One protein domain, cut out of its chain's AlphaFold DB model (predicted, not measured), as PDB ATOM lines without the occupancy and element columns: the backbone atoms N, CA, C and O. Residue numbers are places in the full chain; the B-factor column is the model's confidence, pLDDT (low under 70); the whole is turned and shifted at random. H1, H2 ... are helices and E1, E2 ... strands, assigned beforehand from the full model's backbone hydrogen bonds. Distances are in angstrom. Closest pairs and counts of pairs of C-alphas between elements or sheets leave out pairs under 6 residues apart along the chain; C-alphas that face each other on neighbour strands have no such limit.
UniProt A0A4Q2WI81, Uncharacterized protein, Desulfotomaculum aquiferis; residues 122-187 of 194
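AT A GLANCE: This is residues 122 to 187 of the 194 residues of an uncharacterized protein of Desulfotomaculum aquiferis (UniProt A0A4Q2WI81). This is a small rounded domain with two separate pairs of antiparallel strands: the hairpin of E1 and E2 at one side, and at another the short sheet of E3 and E4, with H1 packed over it and the one-turn H2 by the end of that sheet at Val 164 and Ala 184. Two long stretches with no named element, residues 136 to 149 and 171 to 183, loop between these parts. You will find 66 residues printed, with four strands and two helices in the order E1, E2, H1, E3, H2, E4; the class is mixed, helices and strands, with 29 residues, under half, in named elements. The whole is compact, with a radius of gyration of the C-alphas of 11.1 A, and spans 29 by 25 by 20 A.

HOW THE PARTS SIT: Begin with E1, residues 122 to 125, and E2, residues 130 to 135, a hairpin whose directions stand at 177 degrees. Look there for N 122 and O 134, 2.9 A apart, and N 131 and O 124, 2.8 A apart, both within hydrogen-bond range. Further along are H1, residues 150 to 158, and the antiparallel neighbours E3, residues 162 to 164, and E4, residues 184 to 186, at 167 degrees. Between these two strands, N 164 and O 184 are within hydrogen-bond range at 2.8 A. The closest C-alphas of H1 and E3 are those of Val 155 and Lys 162, 6.5 A apart; of H1 and E4, those of Thr 152 and Ile 186, 6.7 A. H1 only just touches H2, residues 167 to 170, with 3 pairs of C-alphas within 8 A, the closest those of Ala 151 and Phe 170 at 6.6 A. E1 and E2 are both apart from E3, E4 and H2. Every O i to N i+4 pair in H1 is within hydrogen-bond range; H2 is too short for such a pair, and its one O i to N i+3 pair is within range.

IN THESE COORDINATES: Find C-alpha 122 at (223.691, 225.324, 201.391), where E1 begins; it is four residues long, and E2 after it runs 14.1 A from Val 130 to Gly 135. Find C-alpha 150 at (233.948, 219.635, 213.912); from there H1 runs 12.3 A to Thr 158. E3 measures 6.5 A, H2 4.9 A, and E4 6.3 A, ending at C-alpha 186 (233.431, 224.335, 203.722).

THE WHOLE: The C-alphas of Gly 159 and Asp 176, the two farthest apart, are 30.1 A from each other. The printed part has no cut. The links E2 to H1 and H2 to E4 are long; the other three are tight. Mean pLDDT of the printed part is 83.7; look for values under 70 at residues 138 to 140, 169, 171, 173 and 175 to 176.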
ATOM      1  N   VAL A 122     222.792 224.214 201.039       93.50
ATOM      2  CA  VAL A 122     223.691 225.324 201.391       93.50
ATOM      3  C   VAL A 122     223.408 225.760 202.823       93.50
ATOM      4  O   VAL A 122     222.260 226.008 203.189       93.50
ATOM      5  N   ALA A 123     224.468 225.898 203.615       92.62
ATOM      6  CA  ALA A 123     224.416 226.467 204.952       92.62
ATOM      7  C   ALA A 123     225.366 227.664 205.043       92.62
ATOM      8  O   ALA A 123     226.491 227.601 204.546       92.62
ATOM      9  N   ILE A 124     224.924 228.740 205.692       94.75
ATOM     10  CA  ILE A 124     225.778 229.885 206.030       94.75
ATOM     11  C   ILE A 124     225.737 230.056 207.542       94.75
ATOM     12  O   ILE A 124     224.664 230.043 208.147       94.75
ATOM     13  N   THR A 125     226.906 230.209 208.149       93.94
ATOM     14  CA  THR A 125     227.073 230.361 209.595       93.94
ATOM     15  C   THR A 125     227.845 231.636 209.891       93.94
ATOM     16  O   THR A 125     228.578 232.143 209.040       93.94
ATOM     17  N   ASP A 126     227.694 232.146 211.107       92.31
ATOM     18  CA  ASP A 126     228.694 233.036 211.686       92.31
ATOM     19  C   ASP A 126     229.746 232.188 212.434       92.31
ATOM     20  O   ASP A 126     230.020 231.047 212.045       92.31
ATOM     21  N   LYS A 127     230.382 232.748 213.469       91.31
ATOM     22  CA  LYS A 127     231.381 232.041 214.283       91.31
ATOM     23  C   LYS A 127     230.762 231.118 215.344       91.31
ATOM     24  O   LYS A 127     231.478 230.296 215.903       91.31
ATOM     25  N   GLU A 128     229.469 231.254 215.631       90.06
ATOM     26  CA  GLU A 128     228.790 230.622 216.768       90.06
ATOM     27  C   GLU A 128     227.575 229.782 216.341       90.06
ATOM     28  O   GLU A 128     227.390 228.662 216.832       90.06
ATOM     29  N   LYS A 129     226.759 230.290 215.410       91.88
ATOM     30  CA  LYS A 129     225.467 229.723 215.009       91.88
ATOM     31  C   LYS A 129     225.262 229.639 213.496       91.88
ATOM     32  O   LYS A 129     225.898 230.321 212.691       91.88
ATOM     33  N   VAL A 130     224.309 228.795 213.108       92.19
ATOM     34  CA  VAL A 130     223.838 228.651 211.726       92.19
ATOM     35  C   VAL A 130     222.838 229.764 211.408       92.19
ATOM     36  O   VAL A 130     221.767 229.823 212.005       92.19
ATOM     37  N   LEU A 131     223.166 230.639 210.458       94.06
ATOM     38  CA  LEU A 131     222.307 231.754 210.040       94.06
ATOM     39  C   LEU A 131     221.238 231.321 209.040       94.06
ATOM     40  O   LEU A 131     220.153 231.893 208.995       94.06
ATOM     41  N   THR A 132     221.545 230.328 208.210       93.25
ATOM     42  CA  THR A 132     220.580 229.738 207.288       93.25
ATOM     43  C   THR A 132     221.000 228.330 206.890       93.25
ATOM     44  O   THR A 132     222.192 228.014 206.857       93.25
ATOM     45  N   PHE A 133     220.011 227.511 206.551       91.75
ATOM     46  CA  PHE A 133     220.183 226.192 205.965       91.75
ATOM     47  C   PHE A 133     219.052 225.975 204.959       91.75
ATOM     48  O   PHE A 133     217.880 226.096 205.317       91.75
ATOM     49  N   ILE A 134     219.392 225.660 203.711       90.00
ATOM     50  CA  ILE A 134     218.423 225.360 202.653       90.00
ATOM     51  C   ILE A 134     218.817 224.082 201.909       90.00
ATOM     52  O   ILE A 134     220.002 223.790 201.765       90.00
ATOM     53  N   GLY A 135     217.825 223.347 201.399       87.69
ATOM     54  CA  GLY A 135     218.024 222.105 200.649       87.69
ATOM     55  C   GLY A 135     217.908 220.833 201.487       87.69
ATOM     56  O   GLY A 135     217.254 220.816 202.528       87.69
ATOM     57  N   ALA A 136     218.509 219.750 200.997       81.50
ATOM     58  CA  ALA A 136     218.458 218.438 201.631       81.50
ATOM     59  C   ALA A 136     219.234 218.428 202.963       81.50
ATOM     60  O   ALA A 136     220.444 218.639 202.997       81.50
ATOM     61  N   GLY A 137     218.550 218.148 204.071       73.44
ATOM     62  CA  GLY A 137     219.147 218.086 205.407       73.44
ATOM     63  C   GLY A 137     218.230 217.405 206.421       73.44
ATOM     64  O   GLY A 137     217.143 216.961 206.065       73.44
ATOM     65  N   CYS A 138     218.675 217.311 207.678       65.12
ATOM     66  CA  CYS A 138     217.869 216.785 208.786       65.12
ATOM     67  C   CYS A 138     217.334 217.941 209.659       65.12
ATOM     68  O   CYS A 138     218.032 218.935 209.870       65.12
ATOM     69  N   GLU A 139     216.128 217.804 210.228       67.06
ATOM     70  CA  GLU A 139     215.514 218.817 211.119       67.06
ATOM     71  C   GLU A 139     216.333 219.096 212.395       67.06
ATOM     72  O   GLU A 139     216.078 220.053 213.122       67.06
ATOM     73  N   ARG A 140     217.352 218.273 212.674       69.12
ATOM     74  CA  ARG A 140     218.242 218.424 213.831       69.12
ATOM     75  C   ARG A 140     219.302 219.524 213.663       69.12
ATOM     76  O   ARG A 140     220.043 219.766 214.611       69.12
ATOM     77  N   HIS A 141     219.365 220.207 212.516       70.56
ATOM     78  CA  HIS A 141     220.215 221.386 212.295       70.56
ATOM     79  C   HIS A 141     219.367 222.656 212.101       70.56
ATOM     80  O   HIS A 141     219.305 223.190 210.992       70.56
ATOM     81  N   PRO A 142     218.671 223.139 213.147       75.62
ATOM     82  CA  PRO A 142     217.796 224.292 213.007       75.62
ATOM     83  C   PRO A 142     218.598 225.568 212.740       75.62
ATOM     84  O   PRO A 142     219.686 225.777 213.284       75.62
ATOM     85  N   VAL A 143     218.008 226.460 211.945       83.19
ATOM     86  CA  VAL A 143     218.465 227.849 211.834       83.19
ATOM     87  C   VAL A 143     218.453 228.486 213.228       83.19
ATOM     88  O   VAL A 143     217.523 228.277 214.003       83.19
ATOM     89  N   GLY A 144     219.514 229.214 213.567       82.75
ATOM     90  CA  GLY A 144     219.750 229.765 214.902       82.75
ATOM     91  C   GLY A 144     220.429 228.799 215.883       82.75
ATOM     92  O   GLY A 144     220.861 229.235 216.949       82.75
ATOM     93  N   GLY A 145     220.565 227.513 215.541       84.19
ATOM     94  CA  GLY A 145     221.284 226.523 216.346       84.19
ATOM     95  C   GLY A 145     222.804 226.726 216.333       84.19
ATOM     96  O   GLY A 145     223.352 227.333 215.410       84.19
ATOM     97  N   SER A 146     223.499 226.195 217.343       85.56
ATOM     98  CA  SER A 146     224.964 226.251 217.412       85.56
ATOM     99  C   SER A 146     225.629 225.391 216.335       85.56
ATOM    100  O   SER A 146     225.080 224.392 215.862       85.56
ATOM    101  N   ILE A 147     226.851 225.765 215.953       87.38
ATOM    102  CA  ILE A 147     227.659 224.976 215.019       87.38
ATOM    103  C   ILE A 147     228.108 223.686 215.715       87.38
ATOM    104  O   ILE A 147     228.878 223.713 216.675       87.38
ATOM    105  N   VAL A 148     227.638 222.542 215.217       80.19
ATOM    106  CA  VAL A 148     227.916 221.219 215.807       80.19
ATOM    107  C   VAL A 148     229.031 220.452 215.091       80.19
ATOM    108  O   VAL A 148     229.682 219.594 215.679       80.19
ATOM    109  N   THR A 149     229.280 220.738 213.816       82.50
ATOM    110  CA  THR A 149     230.231 219.997 212.981       82.50
ATOM    111  C   THR A 149     231.674 220.394 213.284       82.50
ATOM    112  O   THR A 149     232.064 221.554 213.143       82.50
ATOM    113  N   ARG A 150     232.516 219.408 213.633       84.62
ATOM    114  CA  ARG A 150     233.948 219.635 213.912       84.62
ATOM    115  C   ARG A 150     234.681 220.250 212.717       84.62
ATOM    116  O   ARG A 150     235.500 221.141 212.903       84.62
ATOM    117  N   ALA A 151     234.363 219.800 211.502       88.06
ATOM    118  CA  ALA A 151     234.977 220.315 210.278       88.06
ATOM    119  C   ALA A 151     234.719 221.821 210.082       88.06
ATOM    120  O   ALA A 151     235.612 222.538 209.644       88.06
ATOM    121  N   THR A 152     233.536 222.316 210.460       90.00
ATOM    122  CA  THR A 152     233.200 223.746 210.369       90.00
ATOM    123  C   THR A 152     233.977 224.569 211.393       90.00
ATOM    124  O   THR A 152     234.527 225.608 211.037       90.00
ATOM    125  N   HIS A 153     234.103 224.080 212.632       90.06
ATOM    126  CA  HIS A 153     234.941 224.719 213.657       90.06
ATOM    127  C   HIS A 153     236.406 224.821 213.235       90.06
ATOM    128  O   HIS A 153     237.049 225.843 213.452       90.06
ATOM    129  N   GLU A 154     236.931 223.782 212.587       91.31
ATOM    130  CA  GLU A 154     238.305 223.773 212.087       91.31
ATOM    131  C   GLU A 154     238.529 224.820 210.990       91.31
ATOM    132  O   GLU A 154     239.532 225.529 211.030       91.31
ATOM    133  N   VAL A 155     237.580 224.992 210.062       93.88
ATOM    134  CA  VAL A 155     237.642 226.056 209.042       93.88
ATOM    135  C   VAL A 155     237.549 227.446 209.669       93.88
ATOM    136  O   VAL A 155     238.279 228.345 209.263       93.88
ATOM    137  N   ILE A 156     236.700 227.635 210.682       93.06
ATOM    138  CA  ILE A 156     236.608 228.912 211.409       93.06
ATOM    139  C   ILE A 156     237.928 229.233 212.127       93.06
ATOM    140  O   ILE A 156     238.356 230.385 212.122       93.06
ATOM    141  N   ALA A 157     238.577 228.229 212.726       92.12
ATOM    142  CA  ALA A 157     239.826 228.404 213.465       92.12
ATOM    143  C   ALA A 157     241.043 228.634 212.553       92.12
ATOM    144  O   ALA A 157     241.903 229.450 212.873       92.12
ATOM    145  N   THR A 158     241.126 227.910 211.436       93.75
ATOM    146  CA  THR A 158     242.270 227.967 210.506       93.75
ATOM    147  C   THR A 158     242.123 229.057 209.450       93.75
ATOM    148  O   THR A 158     243.119 229.586 208.968       93.75
ATOM    149  N   GLY A 159     240.889 229.402 209.073       92.56
ATOM    150  CA  GLY A 159     240.624 230.228 207.900       92.56
ATOM    151  C   GLY A 159     240.992 229.538 206.581       92.56
ATOM    152  O   GLY A 159     241.106 230.219 205.562       92.56
ATOM    153  N   GLU A 160     241.172 228.214 206.582       94.31
ATOM    154  CA  GLU A 160     241.502 227.421 205.397       94.31
ATOM    155  C   GLU A 160     240.278 226.656 204.886       94.31
ATOM    156  O   GLU A 160     239.443 226.185 205.655       94.31
ATOM    157  N   LEU A 161     240.156 226.533 203.562       94.44
ATOM    158  CA  LEU A 161     239.082 225.760 202.941       94.44
ATOM    159  C   LEU A 161     239.254 224.273 203.250       94.44
ATOM    160  O   LEU A 161     240.340 223.718 203.093       94.44
ATOM    161  N   LYS A 162     238.151 223.607 203.600       92.75
ATOM    162  CA  LYS A 162     238.134 222.169 203.868       92.75
ATOM    163  C   LYS A 162     237.126 221.451 202.984       92.75
ATOM    164  O   LYS A 162     235.974 221.866 202.869       92.75
ATOM    165  N   VAL A 163     237.561 220.345 202.386       93.19
ATOM    166  CA  VAL A 163     236.700 219.427 201.631       93.19
ATOM    167  C   VAL A 163     236.535 218.155 202.445       93.19
ATOM    168  O   VAL A 163     237.517 217.528 202.832       93.19
ATOM    169  N   VAL A 164     235.287 217.797 202.705       88.94
ATOM    170  CA  VAL A 164     234.870 216.583 203.399       88.94
ATOM    171  C   VAL A 164     234.305 215.644 202.344       88.94
ATOM    172  O   VAL A 164     233.313 215.986 201.702       88.94
ATOM    173  N   GLN A 165     234.936 214.489 202.138       87.81
ATOM    174  CA  GLN A 165     234.537 213.566 201.063       87.81
ATOM    175  C   GLN A 165     233.575 212.474 201.537       87.81
ATOM    176  O   GLN A 165     232.838 211.926 200.725       87.81
ATOM    177  N   ASN A 166     233.576 212.173 202.838       82.00
ATOM    178  CA  ASN A 166     232.851 211.039 203.406       82.00
ATOM    179  C   ASN A 166     232.023 211.439 204.637       82.00
ATOM    180  O   ASN A 166     232.432 212.285 205.438       82.00
ATOM    181  N   LYS A 167     230.909 210.731 204.876       75.44
ATOM    182  CA  LYS A 167     230.022 210.944 206.040       75.44
ATOM    183  C   LYS A 167     230.758 210.783 207.381       75.44
ATOM    184  O   LYS A 167     230.464 211.491 208.344       75.44
ATOM    185  N   SER A 168     231.753 209.893 207.437       71.81
ATOM    186  CA  SER A 168     232.625 209.679 208.603       71.81
ATOM    187  C   SER A 168     233.498 210.892 208.940       71.81
ATOM    188  O   SER A 168     233.781 211.138 210.109       71.81
ATOM    189  N   GLU A 169     233.899 211.675 207.938       67.00
ATOM    190  CA  GLU A 169     234.666 212.912 208.116       67.00
ATOM    191  C   GLU A 169     233.755 214.099 208.457       67.00
ATOM    192  O   GLU A 169     234.159 214.987 209.213       67.00
ATOM    193  N   PHE A 170     232.516 214.096 207.948       71.06
ATOM    194  CA  PHE A 170     231.487 215.077 208.306       71.06
ATOM    195  C   PHE A 170     231.130 214.994 209.799       71.06
ATOM    196  O   PHE A 170     230.921 216.022 210.446       71.06
ATOM    197  N   ASN A 171     231.135 213.771 210.350       66.75
ATOM    198  CA  ASN A 171     231.067 213.438 211.776       66.75
ATOM    199  C   ASN A 171     230.046 214.283 212.563       66.75
ATOM    200  O   ASN A 171     230.395 214.957 213.537       66.75
ATOM    201  N   CYS A 172     228.783 214.273 212.116       70.69
ATOM    202  CA  CYS A 172     227.694 214.938 212.829       70.69
ATOM    203  C   CYS A 172     227.586 214.355 214.255       70.69
ATOM    204  O   CYS A 172     227.370 213.150 214.395       70.69
ATOM    205  N   PRO A 173     227.731 215.164 215.322       67.69
ATOM    206  CA  PRO A 173     227.745 214.656 216.696       67.69
ATOM    207  C   PRO A 173     226.342 214.349 217.247       67.69
ATOM    208  O   PRO A 173     226.212 213.874 218.376       67.69
ATOM    209  N   ILE A 174     225.284 214.651 216.487       70.38
ATOM    210  CA  ILE A 174     223.901 214.449 216.917       70.38
ATOM    211  C   ILE A 174     223.563 212.961 216.813       70.38
ATOM    212  O   ILE A 174     223.464 212.409 215.717       70.38
ATOM    213  N   LYS A 175     223.342 212.327 217.970       63.69
ATOM    214  CA  LYS A 175     222.807 210.963 218.047       63.69
ATOM    215  C   LYS A 175     221.424 210.929 217.381       63.69
ATOM    216  O   LYS A 175     220.586 211.796 217.648       63.69
ATOM    217  N   ASP A 176     221.225 209.957 216.495       66.81
ATOM    218  CA  ASP A 176     219.994 209.740 215.721       66.81
ATOM    219  C   ASP A 176     219.640 210.850 214.702       66.81
ATOM    220  O   ASP A 176     218.463 211.129 214.478       66.81
ATOM    221  N   CYS A 177     220.625 211.508 214.070       70.88
ATOM    222  CA  CYS A 177     220.374 212.273 212.833       70.88
ATOM    223  C   CYS A 177     220.738 211.419 211.611       70.88
ATOM    224  O   CYS A 177     221.908 211.117 211.365       70.88
ATOM    225  N   ASP A 178     219.724 211.075 210.815       71.69
ATOM    226  CA  ASP A 178     219.925 210.530 209.477       71.69
ATOM    227  C   ASP A 178     220.059 211.676 208.469       71.69
ATOM    228  O   ASP A 178     219.097 212.138 207.856       71.69
ATOM    229  N   CYS A 179     221.273 212.219 208.379       73.81
ATOM    230  CA  CYS A 179     221.593 213.264 207.414       73.81
ATOM    231  C   CYS A 179     221.834 212.641 206.026       73.81
ATOM    232  O   CYS A 179     222.712 211.776 205.916       73.81
ATOM    233  N   PRO A 180     221.155 213.122 204.963       78.75
ATOM    234  CA  PRO A 180     221.405 212.679 203.588       78.75
ATOM    235  C   PRO A 180     222.722 213.230 203.010       78.75
ATOM    236  O   PRO A 180     223.093 212.905 201.887       78.75
ATOM    237  N   LEU A 181     223.424 214.093 203.752       78.62
ATOM    238  CA  LEU A 181     224.670 214.724 203.327       78.62
ATOM    239  C   LEU A 181     225.865 213.789 203.558       78.62
ATOM    240  O   LEU A 181     226.177 213.439 204.698       78.62
ATOM    241  N   GLU A 182     226.550 213.421 202.476       81.88
ATOM    242  CA  GLU A 182     227.739 212.553 202.509       81.88
ATOM    243  C   GLU A 182     229.054 213.326 202.378       81.88
ATOM    244  O   GLU A 182     230.057 212.950 202.981       81.88
ATOM    245  N   SER A 183     229.042 214.426 201.629       87.19
ATOM    246  CA  SER A 183     230.214 215.253 201.340       87.19
ATOM    247  C   SER A 183     229.880 216.734 201.477       87.19
ATOM    248  O   SER A 183     228.740 217.137 201.236       87.19
ATOM    249  N   ALA A 184     230.871 217.557 201.809       89.38
ATOM    250  CA  ALA A 184     230.701 219.000 201.927       89.38
ATOM    251  C   ALA A 184     231.980 219.759 201.559       89.38
ATOM    252  O   ALA A 184     233.089 219.323 201.864       89.38
ATOM    253  N   VAL A 185     231.818 220.938 200.959       93.00
ATOM    254  CA  VAL A 185     232.892 221.927 200.807       93.00
ATOM    255  C   VAL A 185     232.610 223.063 201.778       93.00
ATOM    256  O   VAL A 185     231.555 223.687 201.718       93.00
ATOM    257  N   ILE A 186     233.550 223.318 202.682       93.81
ATOM    258  CA  ILE A 186     233.431 224.335 203.722       93.81
ATOM    259  C   ILE A 186     234.456 225.423 203.411       93.81
ATOM    260  O   ILE A 186     235.664 225.219 203.559       93.81
ATOM    261  N   ALA A 187     233.966 226.569 202.945       94.81
ATOM    262  CA  ALA A 187     234.786 227.720 202.597       94.81
ATOM    263  C   ALA A 187     234.661 228.815 203.673       94.81
ATOM    264  O   ALA A 187     233.540 229.165 204.051       94.81
TER     265      ALA A 187